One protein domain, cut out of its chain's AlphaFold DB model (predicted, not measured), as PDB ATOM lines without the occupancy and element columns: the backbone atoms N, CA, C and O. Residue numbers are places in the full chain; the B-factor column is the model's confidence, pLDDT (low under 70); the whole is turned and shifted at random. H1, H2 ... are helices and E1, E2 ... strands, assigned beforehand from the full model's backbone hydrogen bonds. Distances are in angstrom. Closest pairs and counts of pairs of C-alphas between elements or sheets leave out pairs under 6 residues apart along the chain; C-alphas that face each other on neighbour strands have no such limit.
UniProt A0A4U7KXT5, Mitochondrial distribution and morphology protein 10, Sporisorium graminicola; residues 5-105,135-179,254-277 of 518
ATOM      1  N   VAL A   5       6.076 -27.476  15.534       80.31
ATOM      2  CA  VAL A   5       7.077 -26.608  14.886       80.31
ATOM      3  C   VAL A   5       6.637 -26.179  13.491       80.31
ATOM      4  O   VAL A   5       6.656 -24.994  13.162       80.31
ATOM      5  N   SER A   6       6.190 -27.139  12.677       81.62
ATOM      6  CA  SER A   6       5.692 -26.874  11.326       81.62
ATOM      7  C   SER A   6       4.451 -25.983  11.357       81.62
ATOM      8  O   SER A   6       4.293 -25.116  10.498       81.62
ATOM      9  N   HIS A   7       3.584 -26.151  12.362       82.94
ATOM     10  CA  HIS A   7       2.427 -25.279  12.549       82.94
ATOM     11  C   HIS A   7       2.845 -23.833  12.845       82.94
ATOM     12  O   HIS A   7       2.355 -22.916  12.188       82.94
ATOM     13  N   ILE A   8       3.772 -23.624  13.783       84.00
ATOM     14  CA  ILE A   8       4.274 -22.291  14.158       84.00
ATOM     15  C   ILE A   8       4.917 -21.588  12.969       84.00
ATOM     16  O   ILE A   8       4.600 -20.431  12.699       84.00
ATOM     17  N   LEU A   9       5.798 -22.287  12.251       87.12
ATOM     18  CA  LEU A   9       6.499 -21.720  11.106       87.12
ATOM     19  C   LEU A   9       5.513 -21.255  10.031       87.12
ATOM     20  O   LEU A   9       5.625 -20.151   9.504       87.12
ATOM     21  N   ARG A  10       4.478 -22.055   9.781       86.06
ATOM     22  CA  ARG A  10       3.414 -21.705   8.845       86.06
ATOM     23  C   ARG A  10       2.563 -20.539   9.325       86.06
ATOM     24  O   ARG A  10       2.231 -19.685   8.516       86.06
ATOM     25  N   ARG A  11       2.240 -20.450  10.621       85.88
ATOM     26  CA  ARG A  11       1.564 -19.265  11.186       85.88
ATOM     27  C   ARG A  11       2.402 -18.007  11.036       85.88
ATOM     28  O   ARG A  11       1.865 -16.951  10.720       85.88
ATOM     29  N   TYR A  12       3.711 -18.128  11.213       88.44
ATOM     30  CA  TYR A  12       4.643 -17.038  10.980       88.44
ATOM     31  C   TYR A  12       4.693 -16.631   9.496       88.44
ATOM     32  O   TYR A  12       4.623 -15.440   9.190       88.44
ATOM     33  N   PHE A  13       4.723 -17.585   8.561       88.25
ATOM     34  CA  PHE A  13       4.645 -17.296   7.121       88.25
ATOM     35  C   PHE A  13       3.299 -16.677   6.722       88.25
ATOM     36  O   PHE A  13       3.278 -15.691   5.989       88.25
ATOM     37  N   GLU A  14       2.186 -17.174   7.268       84.69
ATOM     38  CA  GLU A  14       0.848 -16.590   7.095       84.69
ATOM     39  C   GLU A  14       0.801 -15.138   7.616       84.69
ATOM     40  O   GLU A  14       0.258 -14.261   6.948       84.69
ATOM     41  N   ALA A  15       1.410 -14.855   8.773       83.56
ATOM     42  CA  ALA A  15       1.432 -13.515   9.365       83.56
ATOM     43  C   ALA A  15       2.322 -12.518   8.599       83.56
ATOM     44  O   ALA A  15       1.990 -11.335   8.517       83.56
ATOM     45  N   THR A  16       3.435 -12.989   8.032       83.19
ATOM     46  CA  THR A  16       4.405 -12.176   7.268       83.19
ATOM     47  C   THR A  16       4.091 -12.095   5.767       83.19
ATOM     48  O   THR A  16       4.800 -11.402   5.025       83.19
ATOM     49  N   HIS A  17       3.020 -12.766   5.319       84.94
ATOM     50  CA  HIS A  17       2.644 -12.947   3.908       84.94
ATOM     51  C   HIS A  17       3.765 -13.557   3.061       84.94
ATOM     52  O   HIS A  17       4.024 -13.135   1.931       84.94
ATOM     53  N   TRP A  18       4.465 -14.544   3.617       86.25
ATOM     54  CA  TRP A  18       5.436 -15.336   2.874       86.25
ATOM     55  C   TRP A  18       4.757 -16.546   2.227       86.25
ATOM     56  O   TRP A  18       4.114 -17.346   2.907       86.25
ATOM     57  N   ASN A  19       4.885 -16.692   0.905       86.44
ATOM     58  CA  ASN A  19       4.261 -17.793   0.175       86.44
ATOM     59  C   ASN A  19       5.204 -19.005   0.074       86.44
ATOM     60  O   ASN A  19       5.990 -19.110  -0.866       86.44
ATOM     61  N   GLU A  20       5.082 -19.952   1.012       86.50
ATOM     62  CA  GLU A  20       5.864 -21.205   1.022       86.50
ATOM     63  C   GLU A  20       5.643 -22.076  -0.231       86.50
ATOM     64  O   GLU A  20       6.563 -22.736  -0.710       86.50
ATOM     65  N   TYR A  21       4.441 -22.044  -0.819       86.81
ATOM     66  CA  TYR A  21       4.071 -22.888  -1.967       86.81
ATOM     67  C   TYR A  21       4.715 -22.449  -3.285       86.81
ATOM     68  O   TYR A  21       4.613 -23.156  -4.299       86.81
ATOM     69  N   ASN A  22       5.368 -21.286  -3.270       89.19
ATOM     70  CA  ASN A  22       6.165 -20.799  -4.379       89.19
ATOM     71  C   ASN A  22       7.578 -21.413  -4.418       89.19
ATOM     72  O   ASN A  22       8.308 -21.202  -5.379       89.19
ATOM     73  N   SER A  23       7.968 -22.190  -3.403       92.12
ATOM     74  CA  SER A  23       9.235 -22.918  -3.415       92.12
ATOM     75  C   SER A  23       9.179 -24.160  -4.304       92.12
ATOM     76  O   SER A  23       8.162 -24.857  -4.366       92.12
ATOM     77  N   TYR A  24      10.308 -24.479  -4.945       95.19
ATOM     78  CA  TYR A  24      10.496 -25.754  -5.644       95.19
ATOM     79  C   TYR A  24      10.318 -26.953  -4.700       95.19
ATOM     80  O   TYR A  24       9.779 -27.975  -5.111       95.19
ATOM     81  N   LEU A  25      10.654 -26.802  -3.412       92.94
ATOM     82  CA  LEU A  25      10.449 -27.840  -2.396       92.94
ATOM     83  C   LEU A  25       8.978 -28.287  -2.304       92.94
ATOM     84  O   LEU A  25       8.685 -29.436  -2.001       92.94
ATOM     85  N   HIS A  26       8.040 -27.375  -2.575       92.50
ATOM     86  CA  HIS A  26       6.603 -27.627  -2.486       92.50
ATOM     87  C   HIS A  26       5.979 -27.961  -3.852       92.50
ATOM     88  O   HIS A  26       4.748 -27.954  -3.980       92.50
ATOM     89  N   LEU A  27       6.788 -28.261  -4.878       93.44
ATOM     90  CA  LEU A  27       6.300 -28.570  -6.224       93.44
ATOM     91  C   LEU A  27       5.301 -29.737  -6.206       93.44
ATOM     92  O   LEU A  27       4.218 -29.600  -6.767       93.44
ATOM     93  N   THR A  28       5.624 -30.816  -5.488       94.00
ATOM     94  CA  THR A  28       4.825 -32.052  -5.354       94.00
ATOM     95  C   THR A  28       3.954 -32.091  -4.091       94.00
ATOM     96  O   THR A  28       3.342 -33.110  -3.783       94.00
ATOM     97  N   SER A  29       3.826 -30.975  -3.363       92.06
ATOM     98  CA  SER A  29       3.075 -30.922  -2.092       92.06
ATOM     99  C   SER A  29       1.619 -31.391  -2.208       92.06
ATOM    100  O   SER A  29       1.076 -31.964  -1.271       92.06
ATOM    101  N   SER A  30       0.975 -31.189  -3.364       91.75
ATOM    102  CA  SER A  30      -0.415 -31.616  -3.588       91.75
ATOM    103  C   SER A  30      -0.573 -33.133  -3.694       91.75
ATOM    104  O   SER A  30      -1.571 -33.662  -3.211       91.75
ATOM    105  N   SER A  31       0.385 -33.830  -4.314       94.62
ATOM    106  CA  SER A  31       0.368 -35.293  -4.394       94.62
ATOM    107  C   SER A  31       0.830 -35.920  -3.084       94.62
ATOM    108  O   SER A  31       0.171 -36.834  -2.599       94.62
ATOM    109  N   ALA A  32       1.884 -35.377  -2.463       93.19
ATOM    110  CA  ALA A  32       2.396 -35.863  -1.181       93.19
ATOM    111  C   ALA A  32       1.334 -35.786  -0.072       93.19
ATOM    112  O   ALA A  32       1.102 -36.763   0.634       93.19
ATOM    113  N   ALA A  33       0.582 -34.681  -0.004       91.31
ATOM    114  CA  ALA A  33      -0.502 -34.510   0.962       91.31
ATOM    115  C   ALA A  33      -1.607 -35.579   0.874       91.31
ATOM    116  O   ALA A  33      -2.276 -35.851   1.871       91.31
ATOM    117  N   LEU A  34      -1.840 -36.134  -0.320       92.88
ATOM    118  CA  LEU A  34      -2.935 -37.068  -0.598       92.88
ATOM    119  C   LEU A  34      -2.493 -38.530  -0.600       92.88
ATOM    120  O   LEU A  34      -3.305 -39.405  -0.304       92.88
ATOM    121  N   LEU A  35      -1.236 -38.791  -0.959       94.62
ATOM    122  CA  LEU A  35      -0.708 -40.137  -1.169       94.62
ATOM    123  C   LEU A  35       0.288 -40.549  -0.080       94.62
ATOM    124  O   LEU A  35       0.264 -41.693   0.361       94.62
ATOM    125  N   ASP A  36       1.103 -39.612   0.403       92.88
ATOM    126  CA  ASP A  36       2.286 -39.893   1.223       92.88
ATOM    127  C   ASP A  36       2.068 -39.471   2.686       92.88
ATOM    128  O   ASP A  36       2.933 -38.887   3.342       92.88
ATOM    129  N   PHE A  37       0.880 -39.751   3.229       89.62
ATOM    130  CA  PHE A  37       0.572 -39.419   4.617       89.62
ATOM    131  C   PHE A  37       1.072 -40.512   5.576       89.62
ATOM    132  O   PHE A  37       0.821 -41.701   5.369       89.62
ATOM    133  N   PRO A  38       1.725 -40.143   6.693       85.50
ATOM    134  CA  PRO A  38       2.160 -41.125   7.672       85.50
ATOM    135  C   PRO A  38       0.945 -41.729   8.384       85.50
ATOM    136  O   PRO A  38       0.197 -41.020   9.066       85.50
ATOM    137  N   VAL A  39       0.771 -43.046   8.263       87.69
ATOM    138  CA  VAL A  39      -0.240 -43.799   9.014       87.69
ATOM    139  C   VAL A  39       0.291 -44.054  10.429       87.69
ATOM    140  O   VAL A  39       1.332 -44.695  10.580       87.69
ATOM    141  N   PRO A  40      -0.385 -43.571  11.489       82.19
ATOM    142  CA  PRO A  40       0.035 -43.854  12.856       82.19
ATOM    143  C   PRO A  40      -0.009 -45.365  13.135       82.19
ATOM    144  O   PRO A  40      -1.067 -45.982  13.046       82.19
ATOM    145  N   THR A  41       1.123 -45.957  13.514       82.00
ATOM    146  CA  THR A  41       1.251 -47.399  13.814       82.00
ATOM    147  C   THR A  41       0.885 -47.760  15.261       82.00
ATOM    148  O   THR A  41       1.081 -48.891  15.697       82.00
ATOM    149  N   GLY A  42       0.332 -46.812  16.022       80.88
ATOM    150  CA  GLY A  42      -0.097 -47.007  17.404       80.88
ATOM    151  C   GLY A  42      -0.845 -45.798  17.964       80.88
ATOM    152  O   GLY A  42      -1.068 -44.801  17.274       80.88
ATOM    153  N   LEU A  43      -1.224 -45.875  19.240       80.19
ATOM    154  CA  LEU A  43      -1.827 -44.750  19.950       80.19
ATOM    155  C   LEU A  43      -0.743 -43.721  20.300       80.19
ATOM    156  O   LEU A  43       0.249 -44.052  20.943       80.19
ATOM    157  N   SER A  44      -0.928 -42.475  19.864       80.94
ATOM    158  CA  SER A  44      -0.053 -41.349  20.199       80.94
ATOM    159  C   SER A  44      -0.902 -40.239  20.797       80.94
ATOM    160  O   SER A  44      -1.756 -39.673  20.118       80.94
ATOM    161  N   LEU A  45      -0.652 -39.913  22.057       79.62
ATOM    162  CA  LEU A  45      -1.313 -38.837  22.778       79.62
ATOM    163  C   LEU A  45      -0.312 -37.694  22.971       79.62
ATOM    164  O   LEU A  45       0.753 -37.894  23.544       79.62
ATOM    165  N   SER A  46      -0.634 -36.508  22.454       78.56
ATOM    166  CA  SER A  46       0.199 -35.307  22.584       78.56
ATOM    167  C   SER A  46      -0.566 -34.253  23.369       78.56
ATOM    168  O   SER A  46      -1.654 -33.851  22.962       78.56
ATOM    169  N   ILE A  47       0.000 -33.807  24.484       81.56
ATOM    170  CA  ILE A  47      -0.522 -32.722  25.310       81.56
ATOM    171  C   ILE A  47       0.501 -31.596  25.273       81.56
ATOM    172  O   ILE A  47       1.631 -31.780  25.708       81.56
ATOM    173  N   SER A  48       0.090 -30.426  24.803       79.88
ATOM    174  CA  SER A  48       0.929 -29.230  24.807       79.88
ATOM    175  C   SER A  48       0.245 -28.120  25.592       79.88
ATOM    176  O   SER A  48      -0.973 -27.969  25.520       79.88
ATOM    177  N   ALA A  49       1.030 -27.349  26.333       77.50
ATOM    178  CA  ALA A  49       0.589 -26.184  27.090       77.50
ATOM    179  C   ALA A  49       1.604 -25.045  26.921       77.50
ATOM    180  O   ALA A  49       2.792 -25.300  26.731       77.50
ATOM    181  N   SER A  50       1.152 -23.796  27.016       78.12
ATOM    182  CA  SER A  50       1.996 -22.595  26.993       78.12
ATOM    183  C   SER A  50       1.870 -21.829  28.319       78.12
ATOM    184  O   SER A  50       0.994 -20.978  28.459       78.12
ATOM    185  N   PRO A  51       2.706 -22.133  29.336       75.25
ATOM    186  CA  PRO A  51       2.622 -21.486  30.651       75.25
ATOM    187  C   PRO A  51       2.870 -19.973  30.624       75.25
ATOM    188  O   PRO A  51       2.369 -19.246  31.476       75.25
ATOM    189  N   THR A  52       3.650 -19.490  29.655       78.31
ATOM    190  CA  THR A  52       3.864 -18.059  29.400       78.31
ATOM    191  C   THR A  52       3.834 -17.809  27.889       78.31
ATOM    192  O   THR A  52       4.055 -18.756  27.134       78.31
ATOM    193  N   PRO A  53       3.596 -16.572  27.408       72.31
ATOM    194  CA  PRO A  53       3.526 -16.306  25.971       72.31
ATOM    195  C   PRO A  53       4.742 -16.804  25.166       72.31
ATOM    196  O   PRO A  53       4.517 -17.323  24.074       72.31
ATOM    197  N   PRO A  54       5.996 -16.718  25.672       77.25
ATOM    198  CA  PRO A  54       7.146 -17.225  24.935       77.25
ATOM    199  C   PRO A  54       7.594 -18.648  25.312       77.25
ATOM    200  O   PRO A  54       8.464 -19.192  24.640       77.25
ATOM    201  N   PHE A  55       7.059 -19.283  26.360       79.75
ATOM    202  CA  PHE A  55       7.462 -20.646  26.742       79.75
ATOM    203  C   PHE A  55       6.325 -21.647  26.566       79.75
ATOM    204  O   PHE A  55       5.194 -21.415  26.994       79.75
ATOM    205  N   PHE A  56       6.656 -22.810  26.011       80.88
ATOM    206  CA  PHE A  56       5.733 -23.922  25.848       80.88
ATOM    207  C   PHE A  56       6.337 -25.234  26.354       80.88
ATOM    208  O   PHE A  56       7.546 -25.453  26.361       80.88
ATOM    209  N   THR A  57       5.461 -26.135  26.767       81.88
ATOM    210  CA  THR A  57       5.787 -27.490  27.204       81.88
ATOM    211  C   THR A  57       4.938 -28.468  26.407       81.88
ATOM    212  O   THR A  57       3.723 -28.291  26.325       81.88
ATOM    213  N   THR A  58       5.554 -29.492  25.826       83.56
ATOM    214  CA  THR A  58       4.886 -30.568  25.085       83.56
ATOM    215  C   THR A  58       5.198 -31.918  25.723       83.56
ATOM    216  O   THR A  58       6.332 -32.200  26.094       83.56
ATOM    217  N   TYR A  59       4.189 -32.763  25.868       79.94
ATOM    218  CA  TYR A  59       4.285 -34.116  26.397       79.94
ATOM    219  C   TYR A  59       3.669 -35.064  25.378       79.94
ATOM    220  O   TYR A  59       2.482 -34.966  25.068       79.94
ATOM    221  N   ARG A  60       4.466 -35.994  24.857       77.44
ATOM    222  CA  ARG A  60       4.039 -36.986  23.876       77.44
ATOM    223  C   ARG A  60       4.197 -38.396  24.442       77.44
ATOM    224  O   ARG A  60       5.297 -38.871  24.716       77.44
ATOM    225  N   LEU A  61       3.063 -39.067  24.582       71.50
ATOM    226  CA  LEU A  61       2.916 -40.439  25.049       71.50
ATOM    227  C   LEU A  61       2.611 -41.342  23.850       71.50
ATOM    228  O   LEU A  61       1.583 -41.175  23.195       71.50
ATOM    229  N   GLY A  62       3.504 -42.282  23.544       70.69
ATOM    230  CA  GLY A  62       3.245 -43.354  22.578       70.69
ATOM    231  C   GLY A  62       2.675 -44.608  23.251       70.69
ATOM    232  O   GLY A  62       2.758 -44.761  24.464       70.69
ATOM    233  N   ALA A  63       2.122 -45.529  22.459       58.06
ATOM    234  CA  ALA A  63       1.666 -46.845  22.926       58.06
ATOM    235  C   ALA A  63       2.819 -47.760  23.399       58.06
ATOM    236  O   ALA A  63       2.585 -48.724  24.125       58.06
ATOM    237  N   LEU A  64       4.055 -47.455  22.994       65.31
ATOM    238  CA  LEU A  64       5.288 -48.039  23.532       65.31
ATOM    239  C   LEU A  64       5.725 -47.237  24.773       65.31
ATOM    240  O   LEU A  64       5.503 -46.029  24.796       65.31
ATOM    241  N   PRO A  65       6.383 -47.845  25.780       56.06
ATOM    242  CA  PRO A  65       6.607 -47.261  27.116       56.06
ATOM    243  C   PRO A  65       7.519 -46.017  27.174       56.06
ATOM    244  O   PRO A  65       7.876 -45.558  28.257       56.06
ATOM    245  N   ASN A  66       7.898 -45.446  26.032       67.56
ATOM    246  CA  ASN A  66       8.762 -44.278  25.964       67.56
ATOM    247  C   ASN A  66       7.916 -43.000  26.028       67.56
ATOM    248  O   ASN A  66       7.283 -42.594  25.052       67.56
ATOM    249  N   LEU A  67       7.917 -42.357  27.198       72.50
ATOM    250  CA  LEU A  67       7.415 -40.998  27.375       72.50
ATOM    251  C   LEU A  67       8.451 -40.010  26.824       72.50
ATOM    252  O   LEU A  67       9.579 -39.949  27.315       72.50
ATOM    253  N   HIS A  68       8.048 -39.214  25.838       79.44
ATOM    254  CA  HIS A  68       8.838 -38.095  25.338       79.44
ATOM    255  C   HIS A  68       8.234 -36.793  25.856       79.44
ATOM    256  O   HIS A  68       7.040 -36.547  25.703       79.44
ATOM    257  N   ALA A  69       9.050 -35.943  26.462       82.75
ATOM    258  CA  ALA A  69       8.657 -34.588  26.826       82.75
ATOM    259  C   ALA A  69       9.550 -33.588  26.088       82.75
ATOM    260  O   ALA A  69      10.678 -33.906  25.731       82.75
ATOM    261  N   GLY A  70       9.051 -32.386  25.848       84.19
ATOM    262  CA  GLY A  70       9.779 -31.300  25.212       84.19
ATOM    263  C   GLY A  70       9.483 -29.998  25.936       84.19
ATOM    264  O   GLY A  70       8.323 -29.667  26.183       84.19
ATOM    265  N   ILE A  71      10.525 -29.263  26.291       88.81
ATOM    266  CA  ILE A  71      10.407 -27.910  26.833       88.81
ATOM    267  C   ILE A  71      10.953 -26.980  25.768       88.81
ATOM    268  O   ILE A  71      12.098 -27.145  25.344       88.81
ATOM    269  N   GLY A  72      10.152 -26.015  25.336       86.25
ATOM    270  CA  GLY A  72      10.565 -25.109  24.287       86.25
ATOM    271  C   GLY A  72      10.222 -23.653  24.531       86.25
ATOM    272  O   GLY A  72       9.423 -23.276  25.388       86.25
ATOM    273  N   TYR A  73      10.896 -22.831  23.751       89.81
ATOM    274  CA  TYR A  73      10.850 -21.389  23.741       89.81
ATOM    275  C   TYR A  73      10.495 -20.932  22.330       89.81
ATOM    276  O   TYR A  73      11.081 -21.400  21.353       89.81
ATOM    277  N   ILE A  74       9.530 -20.029  22.227       88.12
ATOM    278  CA  ILE A  74       9.099 -19.389  20.993       88.12
ATOM    279  C   ILE A  74       9.080 -17.898  21.235       88.12
ATOM    280  O   ILE A  74       8.473 -17.407  22.179       88.12
ATOM    281  N   TYR A  75       9.678 -17.160  20.324       86.25
ATOM    282  CA  TYR A  75       9.534 -15.724  20.301       86.25
ATOM    283  C   TYR A  75       9.404 -15.275  18.857       86.25
ATOM    284  O   TYR A  75      10.290 -15.530  18.046       86.25
ATOM    285  N   ALA A  76       8.305 -14.602  18.537       85.31
ATOM    286  CA  ALA A  76       8.091 -14.007  17.230       85.31
ATOM    287  C   ALA A  76       7.900 -12.502  17.381       85.31
ATOM    288  O   ALA A  76       7.052 -12.046  18.145       85.31
ATOM    289  N   SER A  77       8.687 -11.747  16.625       82.62
ATOM    290  CA  SER A  77       8.473 -10.327  16.386       82.62
ATOM    291  C   SER A  77       7.921 -10.194  14.977       82.62
ATOM    292  O   SER A  77       8.601 -10.524  14.006       82.62
ATOM    293  N   THR A  78       6.679  -9.747  14.853       78.50
ATOM    294  CA  THR A  78       5.988  -9.558  13.573       78.50
ATOM    295  C   THR A  78       5.194  -8.261  13.615       78.50
ATOM    296  O   THR A  78       4.736  -7.847  14.680       78.50
ATOM    297  N   ARG A  79       5.008  -7.612  12.455       69.75
ATOM    298  CA  ARG A  79       4.231  -6.361  12.368       69.75
ATOM    299  C   ARG A  79       2.769  -6.551  12.783       69.75
ATOM    300  O   ARG A  79       2.184  -5.650  13.360       69.75
ATOM    301  N   ARG A  80       2.205  -7.733  12.514       68.88
ATOM    302  CA  ARG A  80       0.884  -8.173  12.991       68.88
ATOM    303  C   ARG A  80       1.057  -9.174  14.119       68.88
ATOM    304  O   ARG A  80       1.955 -10.011  14.045       68.88
ATOM    305  N   ARG A  81       0.182  -9.156  15.126       67.06
ATOM    306  CA  ARG A  81       0.196 -10.178  16.187       67.06
ATOM    307  C   ARG A  81      -0.044 -11.567  15.586       67.06
ATOM    308  O   ARG A  81      -1.072 -11.792  14.950       67.06
ATOM    309  N   VAL A  82       0.900 -12.489  15.786       72.44
ATOM    310  CA  VAL A  82       0.717 -13.897  15.412       72.44
ATOM    311  C   VAL A  82      -0.044 -14.589  16.531       72.44
ATOM    312  O   VAL A  82       0.460 -14.712  17.645       72.44
ATOM    313  N   ASP A  83      -1.256 -15.048  16.234       70.31
ATOM    314  CA  ASP A  83      -1.969 -15.960  17.119       70.31
ATOM    315  C   ASP A  83      -1.560 -17.401  16.792       70.31
ATOM    316  O   ASP A  83      -1.885 -17.945  15.732       70.31
ATOM    317  N   PHE A  84      -0.806 -18.013  17.705       70.88
ATOM    318  CA  PHE A  84      -0.385 -19.410  17.601       70.88
ATOM    319  C   PHE A  84      -1.498 -20.400  17.988       70.88
ATOM    320  O   PHE A  84      -1.318 -21.605  17.818       70.88
ATOM    321  N   GLY A  85      -2.654 -19.908  18.451       63.91
ATOM    322  CA  GLY A  85      -3.761 -20.702  18.969       63.91
ATOM    323  C   GLY A  85      -3.544 -21.043  20.441       63.91
ATOM    324  O   GLY A  85      -2.709 -21.877  20.779       63.91
ATOM    325  N   GLY A  86      -4.310 -20.406  21.332       65.38
ATOM    326  CA  GLY A  86      -4.215 -20.637  22.779       65.38
ATOM    327  C   GLY A  86      -4.810 -21.973  23.246       65.38
ATOM    328  O   GLY A  86      -4.415 -22.499  24.284       65.38
ATOM    329  N   SER A  87      -5.748 -22.546  22.484       68.38
ATOM    330  CA  SER A  87      -6.388 -23.826  22.794       68.38
ATOM    331  C   SER A  87      -6.576 -24.691  21.550       68.38
ATOM    332  O   SER A  87      -6.806 -24.200  20.445       68.38
ATOM    333  N   SER A  88      -6.581 -26.014  21.740       70.56
ATOM    334  CA  SER A  88      -6.893 -26.986  20.683       70.56
ATOM    335  C   SER A  88      -8.311 -26.840  20.116       70.56
ATOM    336  O   SER A  88      -8.582 -27.337  19.026       70.56
ATOM    337  N   LYS A  89      -9.212 -26.147  20.826       73.06
ATOM    338  CA  LYS A  89     -10.566 -25.823  20.348       73.06
ATOM    339  C   LYS A  89     -10.572 -24.773  19.235       73.06
ATOM    340  O   LYS A  89     -11.425 -24.844  18.353       73.06
ATOM    341  N   ASP A  90      -9.627 -23.839  19.267       78.12
ATOM    342  CA  ASP A  90      -9.592 -22.700  18.343       78.12
ATOM    343  C   ASP A  90      -8.902 -23.071  17.023       78.12
ATOM    344  O   ASP A  90      -9.182 -22.514  15.956       78.12
ATOM    345  N   VAL A  91      -8.027 -24.078  17.068       77.81
ATOM    346  CA  VAL A  91      -7.290 -24.552  15.900       77.81
ATOM    347  C   VAL A  91      -8.124 -25.573  15.128       77.81
ATOM    348  O   VAL A  91      -8.309 -26.721  15.528       77.81
ATOM    349  N   ARG A  92      -8.609 -25.171  13.949       82.19
ATOM    350  CA  ARG A  92      -9.366 -26.070  13.065       82.19
ATOM    351  C   ARG A  92      -8.466 -27.201  12.571       82.19
ATOM    352  O   ARG A  92      -7.391 -26.934  12.042       82.19
ATOM    353  N   LEU A  93      -8.958 -28.444  12.581       83.00
ATOM    354  CA  LEU A  93      -8.226 -29.617  12.061       83.00
ATOM    355  C   LEU A  93      -7.674 -29.394  10.641       83.00
ATOM    356  O   LEU A  93      -6.537 -29.744  10.346       83.00
ATOM    357  N   LYS A  94      -8.449 -28.711   9.790       83.38
ATOM    358  CA  LYS A  94      -8.072 -28.303   8.424       83.38
ATOM    359  C   LYS A  94      -6.788 -27.458   8.333       83.38
ATOM    360  O   LYS A  94      -6.243 -27.320   7.242       83.38
ATOM    361  N   GLN A  95      -6.350 -26.842   9.430       80.44
ATOM    362  CA  GLN A  95      -5.116 -26.053   9.508       80.44
ATOM    363  C   GLN A  95      -3.913 -26.894   9.956       80.44
ATOM    364  O   GLN A  95      -2.784 -26.537   9.625       80.44
ATOM    365  N   VAL A  96      -4.151 -27.998  10.672       81.69
ATOM    366  CA  VAL A  96      -3.107 -28.843  11.278       81.69
ATOM    367  C   VAL A  96      -2.800 -30.071  10.433       81.69
ATOM    368  O   VAL A  96      -1.688 -30.587  10.482       81.69
ATOM    369  N   ILE A  97      -3.759 -30.566   9.653       85.44
ATOM    370  CA  ILE A  97      -3.482 -31.675   8.747       85.44
ATOM    371  C   ILE A  97      -2.942 -31.179   7.412       85.44
ATOM    372  O   ILE A  97      -3.318 -30.109   6.917       85.44
ATOM    373  N   GLU A  98      -2.071 -31.998   6.842       82.50
ATOM    374  CA  GLU A  98      -1.697 -31.886   5.447       82.50
ATOM    375  C   GLU A  98      -2.922 -32.234   4.598       82.50
ATOM    376  O   GLU A  98      -3.694 -33.126   4.952       82.50
ATOM    377  N   ARG A  99      -3.175 -31.440   3.562       86.94
ATOM    378  CA  ARG A  99      -4.362 -31.566   2.714       86.94
ATOM    379  C   ARG A  99      -4.092 -30.957   1.355       86.94
ATOM    380  O   ARG A  99      -3.224 -30.082   1.236       86.94
ATOM    381  N   PHE A 100      -4.937 -31.286   0.389       85.69
ATOM    382  CA  PHE A 100      -4.938 -30.571  -0.878       85.69
ATOM    383  C   PHE A 100      -5.232 -29.075  -0.674       85.69
ATOM    384  O   PHE A 100      -6.179 -28.670   0.017       85.69
ATOM    385  N   ARG A 101      -4.398 -28.228  -1.278       81.62
ATOM    386  CA  ARG A 101      -4.528 -26.770  -1.246       81.62
ATOM    387  C   ARG A 101      -4.467 -26.232  -2.663       81.62
ATOM    388  O   ARG A 101      -3.624 -26.636  -3.454       81.62
ATOM    389  N   ILE A 102      -5.359 -25.292  -2.956       79.25
ATOM    390  CA  ILE A 102      -5.306 -24.536  -4.204       79.25
ATOM    391  C   ILE A 102      -4.131 -23.574  -4.068       79.25
ATOM    392  O   ILE A 102      -4.121 -22.744  -3.159       79.25
ATOM    393  N   ILE A 103      -3.131 -23.735  -4.928       74.88
ATOM    394  CA  ILE A 103      -1.952 -22.875  -4.938       74.88
ATOM    395  C   ILE A 103      -2.399 -21.501  -5.429       74.88
ATOM    396  O   ILE A 103      -2.848 -21.350  -6.567       74.88
ATOM    397  N   GLU A 104      -2.321 -20.508  -4.548       68.88
ATOM    398  CA  GLU A 104      -2.649 -19.135  -4.908       68.88
ATOM    399  C   GLU A 104      -1.649 -18.598  -5.933       68.88
ATOM    400  O   GLU A 104      -0.468 -18.956  -5.947       68.88
ATOM    401  N   ALA A 105      -2.136 -17.713  -6.802       66.38
ATOM    402  CA  ALA A 105      -1.284 -17.022  -7.749       66.38
ATOM    403  C   ALA A 105      -0.165 -16.263  -7.010       66.38
ATOM    404  O   ALA A 105      -0.448 -15.606  -6.003       66.38
ATOM    405  N   ALA A 135       5.390  -3.574  17.547       48.94
ATOM    406  CA  ALA A 135       6.391  -3.693  16.482       48.94
ATOM    407  C   ALA A 135       7.759  -3.133  16.931       48.94
ATOM    408  O   ALA A 135       8.021  -1.930  16.845       48.94
ATOM    409  N   GLY A 136       8.629  -4.003  17.450       52.97
ATOM    410  CA  GLY A 136      10.010  -3.656  17.787       52.97
ATOM    411  C   GLY A 136      10.809  -3.201  16.559       52.97
ATOM    412  O   GLY A 136      10.585  -3.668  15.445       52.97
ATOM    413  N   GLU A 137      11.786  -2.315  16.760       55.78
ATOM    414  CA  GLU A 137      12.641  -1.733  15.704       55.78
ATOM    415  C   GLU A 137      13.542  -2.756  14.974       55.78
ATOM    416  O   GLU A 137      14.222  -2.417  14.011       55.78
ATOM    417  N   GLY A 138      13.528  -4.030  15.389       61.56
ATOM    418  CA  GLY A 138      14.422  -5.095  14.914       61.56
ATOM    419  C   GLY A 138      13.964  -5.897  13.685       61.56
ATOM    420  O   GLY A 138      14.669  -6.828  13.280       61.56
ATOM    421  N   GLY A 139      12.815  -5.566  13.088       74.31
ATOM    422  CA  GLY A 139      12.254  -6.278  11.932       74.31
ATOM    423  C   GLY A 139      11.479  -7.556  12.284       74.31
ATOM    424  O   GLY A 139      11.217  -7.850  13.453       74.31
ATOM    425  N   GLU A 140      11.077  -8.306  11.252       87.38
ATOM    426  CA  GLU A 140      10.300  -9.544  11.407       87.38
ATOM    427  C   GLU A 140      11.233 -10.747  11.597       87.38
ATOM    428  O   GLU A 140      12.075 -11.033  10.738       87.38
ATOM    429  N   TYR A 141      11.101 -11.442  12.725       90.62
ATOM    430  CA  TYR A 141      11.872 -12.648  13.016       90.62
ATOM    431  C   TYR A 141      11.119 -13.603  13.946       90.62
ATOM    432  O   TYR A 141      10.286 -13.189  14.752       90.62
ATOM    433  N   LEU A 142      11.451 -14.887  13.857       91.44
ATOM    434  CA  LEU A 142      10.955 -15.954  14.718       91.44
ATOM    435  C   LEU A 142      12.151 -16.750  15.250       91.44
ATOM    436  O   LEU A 142      13.007 -17.196  14.488       91.44
ATOM    437  N   VAL A 143      12.195 -16.918  16.566       92.69
ATOM    438  CA  VAL A 143      13.120 -17.784  17.296       92.69
ATOM    439  C   VAL A 143      12.304 -18.928  17.877       92.69
ATOM    440  O   VAL A 143      11.289 -18.704  18.535       92.69
ATOM    441  N   TYR A 144      12.770 -20.143  17.662       92.38
ATOM    442  CA  TYR A 144      12.238 -21.365  18.229       92.38
ATOM    443  C   TYR A 144      13.401 -22.197  18.771       92.38
ATOM    444  O   TYR A 144      14.414 -22.377  18.097       92.38
ATOM    445  N   GLY A 145      13.250 -22.716  19.983       92.88
ATOM    446  CA  GLY A 145      14.167 -23.678  20.584       92.88
ATOM    447  C   GLY A 145      13.379 -24.706  21.381       92.88
ATOM    448  O   GLY A 145      12.427 -24.344  22.057       92.88
ATOM    449  N   CYS A 146      13.736 -25.981  21.309       90.50
ATOM    450  CA  CYS A 146      13.068 -27.048  22.043       90.50
ATOM    451  C   CYS A 146      14.070 -28.108  22.475       90.50
ATOM    452  O   CYS A 146      14.785 -28.673  21.651       90.50
ATOM    453  N   MET A 147      14.101 -28.384  23.774       90.50
ATOM    454  CA  MET A 147      14.888 -29.453  24.362       90.50
ATOM    455  C   MET A 147      13.981 -30.645  24.663       90.50
ATOM    456  O   MET A 147      13.024 -30.534  25.432       90.50
ATOM    457  N   HIS A 148      14.308 -31.796  24.082       86.75
ATOM    458  CA  HIS A 148      13.605 -33.058  24.290       86.75
ATOM    459  C   HIS A 148      14.172 -33.798  25.504       86.75
ATOM    460  O   HIS A 148      15.373 -34.019  25.612       86.75
ATOM    461  N   VAL A 149      13.306 -34.233  26.409       84.62
ATOM    462  CA  VAL A 149      13.607 -35.013  27.613       84.62
ATOM    463  C   VAL A 149      13.046 -36.431  27.409       84.62
ATOM    464  O   VAL A 149      11.904 -36.562  26.962       84.62
ATOM    465  N   PRO A 150      13.806 -37.508  27.697       80.94
ATOM    466  CA  PRO A 150      15.093 -37.554  28.408       80.94
ATOM    467  C   PRO A 150      16.348 -37.462  27.523       80.94
ATOM    468  O   PRO A 150      17.453 -37.510  28.049       80.94
ATOM    469  N   SER A 151      16.220 -37.366  26.196       81.00
ATOM    470  CA  SER A 151      17.379 -37.427  25.286       81.00
ATOM    471  C   SER A 151      18.320 -36.223  25.379       81.00
ATOM    472  O   SER A 151      19.428 -36.294  24.854       81.00
ATOM    473  N   ALA A 152      17.869 -35.125  25.988       84.06
ATOM    474  CA  ALA A 152      18.519 -33.820  25.999       84.06
ATOM    475  C   ALA A 152      18.871 -33.295  24.587       84.06
ATOM    476  O   ALA A 152      19.704 -32.403  24.442       84.06
ATOM    477  N   ARG A 153      18.214 -33.820  23.538       86.75
ATOM    478  CA  ARG A 153      18.344 -33.336  22.155       86.75
ATOM    479  C   ARG A 153      17.752 -31.936  22.059       86.75
ATOM    480  O   ARG A 153      16.621 -31.728  22.492       86.75
ATOM    481  N   LEU A 154      18.487 -31.015  21.455       90.69
ATOM    482  CA  LEU A 154      18.068 -29.642  21.220       90.69
ATOM    483  C   LEU A 154      17.740 -29.443  19.739       90.69
ATOM    484  O   LEU A 154      18.592 -29.667  18.884       90.69
ATOM    485  N   ASP A 155      16.535 -28.963  19.463       91.56
ATOM    486  CA  ASP A 155      16.118 -28.476  18.151       91.56
ATOM    487  C   ASP A 155      15.990 -26.955  18.215       91.56
ATOM    488  O   ASP A 155      15.322 -26.426  19.102       91.56
ATOM    489  N   ALA A 156      16.597 -26.239  17.277       93.44
ATOM    490  CA  ALA A 156      16.506 -24.791  17.176       93.44
ATOM    491  C   ALA A 156      16.202 -24.360  15.739       93.44
ATOM    492  O   ALA A 156      16.678 -24.943  14.765       93.44
ATOM    493  N   LEU A 157      15.394 -23.316  15.620       94.12
ATOM    494  CA  LEU A 157      15.009 -22.690  14.367       94.12
ATOM    495  C   LEU A 157      15.014 -21.181  14.584       94.12
ATOM    496  O   LEU A 157      14.346 -20.660  15.471       94.12
ATOM    497  N   TRP A 158      15.742 -20.469  13.743       94.75
ATOM    498  CA  TRP A 158      15.720 -19.020  13.696       94.75
ATOM    499  C   TRP A 158      15.424 -18.583  12.274       94.75
ATOM    500  O   TRP A 158      16.082 -19.013  11.334       94.75
ATOM    501  N   THR A 159      14.433 -17.722  12.095       93.88
ATOM    502  CA  THR A 159      14.165 -17.104  10.801       93.88
ATOM    503  C   THR A 159      14.062 -15.602  10.948       93.88
ATOM    504  O   THR A 159      13.485 -15.097  11.907       93.88
ATOM    505  N   LYS A 160      14.638 -14.882   9.990       91.69
ATOM    506  CA  LYS A 160      14.605 -13.427   9.932       91.69
ATOM    507  C   LYS A 160      14.326 -12.980   8.510       91.69
ATOM    508  O   LYS A 160      14.948 -13.446   7.553       91.69
ATOM    509  N   ARG A 161      13.415 -12.024   8.381       89.12
ATOM    510  CA  ARG A 161      13.184 -11.319   7.129       89.12
ATOM    511  C   ARG A 161      14.254 -10.242   6.970       89.12
ATOM    512  O   ARG A 161      14.294  -9.282   7.734       89.12
ATOM    513  N   VAL A 162      15.152 -10.431   6.004       88.12
ATOM    514  CA  VAL A 162      16.260  -9.495   5.736       88.12
ATOM    515  C   VAL A 162      15.787  -8.348   4.841       88.12
ATOM    516  O   VAL A 162      16.232  -7.216   4.989       88.12
ATOM    517  N   SER A 163      14.860  -8.630   3.924       84.88
ATOM    518  CA  SER A 163      14.243  -7.646   3.032       84.88
ATOM    519  C   SER A 163      12.806  -8.071   2.695       84.88
ATOM    520  O   SER A 163      12.435  -9.222   2.942       84.88
ATOM    521  N   PRO A 164      11.967  -7.202   2.098       83.31
ATOM    522  CA  PRO A 164      10.637  -7.589   1.631       83.31
ATOM    523  C   PRO A 164      10.624  -8.854   0.759       83.31
ATOM    524  O   PRO A 164       9.642  -9.601   0.800       83.31
ATOM    525  N   THR A 165      11.712  -9.117   0.026       89.06
ATOM    526  CA  THR A 165      11.870 -10.263  -0.886       89.06
ATOM    527  C   THR A 165      12.841 -11.332  -0.394       89.06
ATOM    528  O   THR A 165      12.869 -12.393  -1.000       89.06
ATOM    529  N   TRP A 166      13.605 -11.094   0.679       91.81
ATOM    530  CA  TRP A 166      14.616 -12.032   1.181       91.81
ATOM    531  C   TRP A 166      14.307 -12.516   2.592       91.81
ATOM    532  O   TRP A 166      14.068 -11.717   3.504       91.81
ATOM    533  N   GLN A 167      14.425 -13.824   2.784       93.44
ATOM    534  CA  GLN A 167      14.251 -14.482   4.066       93.44
ATOM    535  C   GLN A 167      15.421 -15.419   4.354       93.44
ATOM    536  O   GLN A 167      15.815 -16.219   3.510       93.44
ATOM    537  N   LEU A 168      15.958 -15.321   5.566       95.50
ATOM    538  CA  LEU A 168      16.974 -16.225   6.086       95.50
ATOM    539  C   LEU A 168      16.326 -17.174   7.097       95.50
ATOM    540  O   LEU A 168      15.530 -16.751   7.941       95.50
ATOM    541  N   ILE A 169      16.664 -18.454   7.002       95.50
ATOM    542  CA  ILE A 169      16.246 -19.523   7.903       95.50
ATOM    543  C   ILE A 169      17.507 -20.274   8.327       95.50
ATOM    544  O   ILE A 169      18.326 -20.654   7.494       95.50
ATOM    545  N   VAL A 170      17.664 -20.480   9.626       96.25
ATOM    546  CA  VAL A 170      18.752 -21.238  10.234       96.25
ATOM    547  C   VAL A 170      18.126 -22.314  11.096       96.25
ATOM    548  O   VAL A 170      17.341 -22.014  11.995       96.25
ATOM    549  N   THR A 171      18.459 -23.564  10.816       94.50
ATOM    550  CA  THR A 171      18.038 -24.721  11.601       94.50
ATOM    551  C   THR A 171      19.259 -25.351  12.244       94.50
ATOM    552  O   THR A 171      20.318 -25.459  11.627       94.50
ATOM    553  N   ALA A 172      19.120 -25.749  13.502       93.25
ATOM    554  CA  ALA A 172      20.155 -26.464  14.223       93.25
ATOM    555  C   ALA A 172      19.540 -27.619  15.011       93.25
ATOM    556  O   ALA A 172      18.508 -27.464  15.662       93.25
ATOM    557  N   VAL A 173      20.184 -28.776  14.958       91.44
ATOM    558  CA  VAL A 173      19.837 -29.954  15.750       91.44
ATOM    559  C   VAL A 173      21.100 -30.400  16.457       91.44
ATOM    560  O   VAL A 173      22.072 -30.759  15.804       91.44
ATOM    561  N   SER A 174      21.092 -30.393  17.784       90.31
ATOM    562  CA  SER A 174      22.211 -30.862  18.595       90.31
ATOM    563  C   SER A 174      21.777 -32.058  19.424       90.31
ATOM    564  O   SER A 174      20.762 -32.022  20.124       90.31
ATOM    565  N   THR A 175      22.535 -33.143  19.334       87.50
ATOM    566  CA  THR A 175      22.351 -34.312  20.189       87.50
ATOM    567  C   THR A 175      23.516 -34.379  21.167       87.50
ATOM    568  O   THR A 175      24.665 -34.396  20.734       87.50
ATOM    569  N   PRO A 176      23.275 -34.384  22.487       82.69
ATOM    570  CA  PRO A 176      24.368 -34.500  23.435       82.69
ATOM    571  C   PRO A 176      24.955 -35.919  23.402       82.69
ATOM    572  O   PRO A 176      24.237 -36.884  23.108       82.69
ATOM    573  N   PRO A 177      26.245 -36.084  23.743       69.12
ATOM    574  CA  PRO A 177      26.842 -37.403  23.867       69.12
ATOM    575  C   PRO A 177      26.128 -38.189  24.968       69.12
ATOM    576  O   PRO A 177      25.953 -37.707  26.090       69.12
ATOM    577  N   LYS A 178      25.736 -39.428  24.669       63.66
ATOM    578  CA  LYS A 178      25.189 -40.339  25.676       63.66
ATOM    579  C   LYS A 178      26.342 -40.908  26.497       63.66
ATOM    580  O   LYS A 178      26.848 -41.982  26.190       63.66
ATOM    581  N   TYR A 179      26.776 -40.198  27.534       53.91
ATOM    582  CA  TYR A 179      27.678 -40.797  28.515       53.91
ATOM    583  C   TYR A 179      26.874 -41.776  29.380       53.91
ATOM    584  O   TYR A 179      25.891 -41.357  29.999       53.91
ATOM    585  N   SER A 254      26.610 -35.091  17.783       75.06
ATOM    586  CA  SER A 254      26.516 -34.360  16.517       75.06
ATOM    587  C   SER A 254      25.680 -33.091  16.675       75.06
ATOM    588  O   SER A 254      24.617 -33.089  17.313       75.06
ATOM    589  N   THR A 255      26.176 -31.998  16.097       85.44
ATOM    590  CA  THR A 255      25.430 -30.750  15.936       85.44
ATOM    591  C   THR A 255      25.339 -30.430  14.457       85.44
ATOM    592  O   THR A 255      26.329 -30.054  13.837       85.44
ATOM    593  N   ASN A 256      24.131 -30.540  13.918       89.69
ATOM    594  CA  ASN A 256      23.853 -30.332  12.508       89.69
ATOM    595  C   ASN A 256      23.250 -28.945  12.356       89.69
ATOM    596  O   ASN A 256      22.223 -28.650  12.969       89.69
ATOM    597  N   LEU A 257      23.889 -28.096  11.559       92.94
ATOM    598  CA  LEU A 257      23.440 -26.734  11.293       92.94
ATOM    599  C   LEU A 257      23.233 -26.564   9.793       92.94
ATOM    600  O   LEU A 257      24.129 -26.852   8.998       92.94
ATOM    601  N   GLN A 258      22.058 -26.069   9.423       95.69
ATOM    602  CA  GLN A 258      21.706 -25.759   8.049       95.69
ATOM    603  C   GLN A 258      21.256 -24.302   7.925       95.69
ATOM    604  O   GLN A 258      20.449 -23.787   8.700       95.69
ATOM    605  N   LEU A 259      21.794 -23.631   6.913       96.75
ATOM    606  CA  LEU A 259      21.455 -22.273   6.515       96.75
ATOM    607  C   LEU A 259      20.612 -22.352   5.244       96.75
ATOM    608  O   LEU A 259      20.975 -23.069   4.318       96.75
ATOM    609  N   THR A 260      19.506 -21.620   5.181       97.06
ATOM    610  CA  THR A 260      18.662 -21.506   3.985       97.06
ATOM    611  C   THR A 260      18.316 -20.043   3.745       97.06
ATOM    612  O   THR A 260      17.684 -19.392   4.574       97.06
ATOM    613  N   LEU A 261      18.725 -19.519   2.596       97.19
ATOM    614  CA  LEU A 261      18.433 -18.171   2.137       97.19
ATOM    615  C   LEU A 261      17.447 -18.248   0.969       97.19
ATOM    616  O   LEU A 261      17.774 -18.765  -0.096       97.19
ATOM    617  N   GLN A 262      16.247 -17.719   1.170       96.12
ATOM    618  CA  GLN A 262      15.167 -17.719   0.190       96.12
ATOM    619  C   GLN A 262      14.949 -16.309  -0.360       96.12
ATOM    620  O   GLN A 262      14.985 -15.321   0.382       96.12
ATOM    621  N   ARG A 263      14.668 -16.216  -1.659       94.81
ATOM    622  CA  ARG A 263      14.275 -14.981  -2.333       94.81
ATOM    623  C   ARG A 263      13.006 -15.206  -3.138       94.81
ATOM    624  O   ARG A 263      12.998 -16.018  -4.058       94.81
ATOM    625  N   ASP A 264      11.978 -14.422  -2.841       91.12
ATOM    626  CA  ASP A 264      10.685 -14.461  -3.522       91.12
ATOM    627  C   ASP A 264      10.400 -13.128  -4.222       91.12
ATOM    628  O   ASP A 264      10.338 -12.067  -3.594       91.12
ATOM    629  N   THR A 265      10.220 -13.185  -5.541       87.19
ATOM    630  CA  THR A 265       9.836 -12.044  -6.393       87.19
ATOM    631  C   THR A 265       8.446 -12.225  -7.014       87.19
ATOM    632  O   THR A 265       8.056 -11.474  -7.910       87.19
ATOM    633  N   GLY A 266       7.702 -13.250  -6.588       83.44
ATOM    634  CA  GLY A 266       6.453 -13.690  -7.201       83.44
ATOM    635  C   GLY A 266       6.699 -14.554  -8.442       83.44
ATOM    636  O   GLY A 266       6.345 -15.732  -8.461       83.44
ATOM    637  N   ARG A 267       7.340 -14.006  -9.484       87.44
ATOM    638  CA  ARG A 267       7.651 -14.784 -10.704       87.44
ATOM    639  C   ARG A 267       8.765 -15.795 -10.490       87.44
ATOM    640  O   ARG A 267       8.650 -16.920 -10.959       87.44
ATOM    641  N   TRP A 268       9.818 -15.382  -9.796       91.38
ATOM    642  CA  TRP A 268      10.943 -16.238  -9.451       91.38
ATOM    643  C   TRP A 268      10.980 -16.462  -7.953       91.38
ATOM    644  O   TRP A 268      10.873 -15.502  -7.179       91.38
ATOM    645  N   PHE A 269      11.209 -17.710  -7.581       94.75
ATOM    646  CA  PHE A 269      11.551 -18.111  -6.234       94.75
ATOM    647  C   PHE A 269      12.887 -18.849  -6.279       94.75
ATOM    648  O   PHE A 269      13.013 -19.849  -6.984       94.75
ATOM    649  N   THR A 270      13.895 -18.345  -5.573       96.50
ATOM    650  CA  THR A 270      15.238 -18.943  -5.537       96.50
ATOM    651  C   THR A 270      15.639 -19.249  -4.103       96.50
ATOM    652  O   THR A 270      15.479 -18.391  -3.234       96.50
ATOM    653  N   GLU A 271      16.207 -20.425  -3.865       97.25
ATOM    654  CA  GLU A 271      16.732 -20.844  -2.567       97.25
ATOM    655  C   GLU A 271      18.205 -21.219  -2.675       97.25
ATOM    656  O   GLU A 271      18.609 -21.929  -3.594       97.25
ATOM    657  N   TYR A 272      18.983 -20.794  -1.687       97.50
ATOM    658  CA  TYR A 272      20.346 -21.246  -1.451       97.50
ATOM    659  C   TYR A 272      20.380 -21.925  -0.091       97.50
ATOM    660  O   TYR A 272      19.978 -21.317   0.900       97.50
ATOM    661  N   SER A 273      20.856 -23.160  -0.021       96.94
ATOM    662  CA  SER A 273      21.013 -23.879   1.239       96.94
ATOM    663  C   SER A 273      22.447 -24.338   1.437       96.94
ATOM    664  O   SER A 273      23.105 -24.742   0.483       96.94
ATOM    665  N   TYR A 274      22.915 -24.317   2.676       97.00
ATOM    666  CA  TYR A 274      24.216 -24.844   3.057       97.00
ATOM    667  C   TYR A 274      24.084 -25.661   4.342       97.00
ATOM    668  O   TYR A 274      23.610 -25.135   5.349       97.00
ATOM    669  N   SER A 275      24.474 -26.935   4.301       94.62
ATOM    670  CA  SER A 275      24.604 -27.788   5.488       94.62
ATOM    671  C   SER A 275      26.064 -27.842   5.912       94.62
ATOM    672  O   SER A 275      26.925 -28.148   5.087       94.62
ATOM    673  N   ILE A 276      26.343 -27.556   7.185       91.69
ATOM    674  CA  ILE A 276      27.714 -27.536   7.714       91.69
ATOM    675  C   ILE A 276      28.293 -28.951   7.844       91.69
ATOM    676  O   ILE A 276      29.487 -29.117   7.617       91.69
ATOM    677  N   ASP A 277      27.461 -29.943   8.169       86.69
ATOM    678  CA  ASP A 277      27.895 -31.316   8.487       86.69
ATOM    679  C   ASP A 277      28.596 -31.975   7.283       86.69
ATOM    680  O   ASP A 277      29.771 -32.329   7.340       86.69
TER     681      ASP A 277
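AT A GLANCE: This is residues 5 to 105, 135 to 179 and 254 to 277 of the 518 residues of the protein "Mitochondrial distribution and morphology protein 10" of Sporisorium graminicola (UniProt A0A4U7KXT5). The model is one broad sheet of eight strands, twisted and curled into an open trough, with helix H1 over its hollow face, running along the strands; the other face has no named helix. Farther out on H1's side, the short helices H2 and H3 sit on long loops that partly cover the open side of the trough. The printed part has 170 residues with three named helices and eight named strands, in the order H1 H2 E1 E2 E3 H3 E4 E5 E6 E7 E8 along the chain. The sheet's order is E1 - E2 - E3 - E4 - E5 - E6 - E7 - E8, antiparallel throughout, and the class is mixed, helices and strands. The whole is compact, with a radius of gyration of the C-alphas of 17.3 A and spans of 50 by 36 by 34 A.

HOW THE PARTS SIT: Look first at the sheet: E1 is residues 44 to 52, E2 55 to 62, E3 67 to 77, E4 141 to 149, E5 153 to 161, E6 166 to 174, E7 255 to 264 and E8 268 to 275. E1 and E8 are its edge strands. From edge to edge the strands' lines turn by 85 degrees and the way across the sheet turns by 68 degrees. E1 E2 E3 and E4 E5 E6 each form a meander, a row of strands in which each is the antiparallel neighbour of the one before. In the hairpin E1 and E2, look for N 47 and O 59 at 2.8 A; in the hairpin E2 and E3, for N 58 and O 70 at 2.8 A. Between E3 and E4, at 166 degrees, N 73 and O 145 are 2.7 A apart. The hairpins E4 and E5, E5 and E6 and E7 and E8 have N 144 and O 157 at 2.7 A, N 156 and O 172 at 2.8 A and N 261 and O 272 at 2.8 A, within hydrogen-bond range. Between E6 and E7, N 169 and O 260 are 2.8 A apart. Now find H1, residues 5 to 16, on one face of the sheet, which makes two layers, a helix layer and a sheet layer. Its height over the sheet is 9.9 A, and it runs along the strands, at 10 degrees to E4 on the local plane. It is only just over E4 alone: 8 of its 12 C-alphas fall on E4 and 2 on E3. The closest C-alphas of H1 and E4 are those of Tyr 12 and Leu 142, 7.4 A apart. H3, residues 93 to 96, is close to H1 but not clearly touching, with the closest C-alphas, those of His 7 and Val 96, at 6.7 A. H2, residues 29 to 35, is apart from H1 and H3, and neither H2 nor H3 is on the sheet. In H1 every O i to N i+4 pair is within hydrogen-bond range, in H2 2 of 3 are, and H3 is too short for such a pair.

IN THESE COORDINATES: Find C-alpha 67 at (7.415, -40.998, 27.375), where E3, the longest strand, begins; it runs 32.6 A. E1, E2, E4 and E5 measure 25.3, 23.5, 26.8 and 27.2 A, and E6, E7 and E8 measure 26.7, 29.3 and 23.3 A. E8 ends at C-alpha 275, (24.604, -27.788, 5.488). H1 starts at C-alpha 5, (7.077, -26.608, 14.886), and runs 16.5 A; H2 measures 10.0 A and H3 5.2 A.

THE WHOLE: The C-alphas farthest apart, those of Ala 105 and Tyr 179, are 52.1 A apart. Residues 106 to 134 and 180 to 253 are not printed; the gaps between C-alphas are 28.7 A and 13.7 A. The links H1 to H2 and E3 to H3 are long, and residues 89 to 94, of which 93 to 94 belong to H3, stand free. The mean pLDDT of the printed part is 83.7; look for values under 70 at residues 63 to 66, 79 to 81, 85 to 87, 104 to 105, 135 to 138 and 177 to 179.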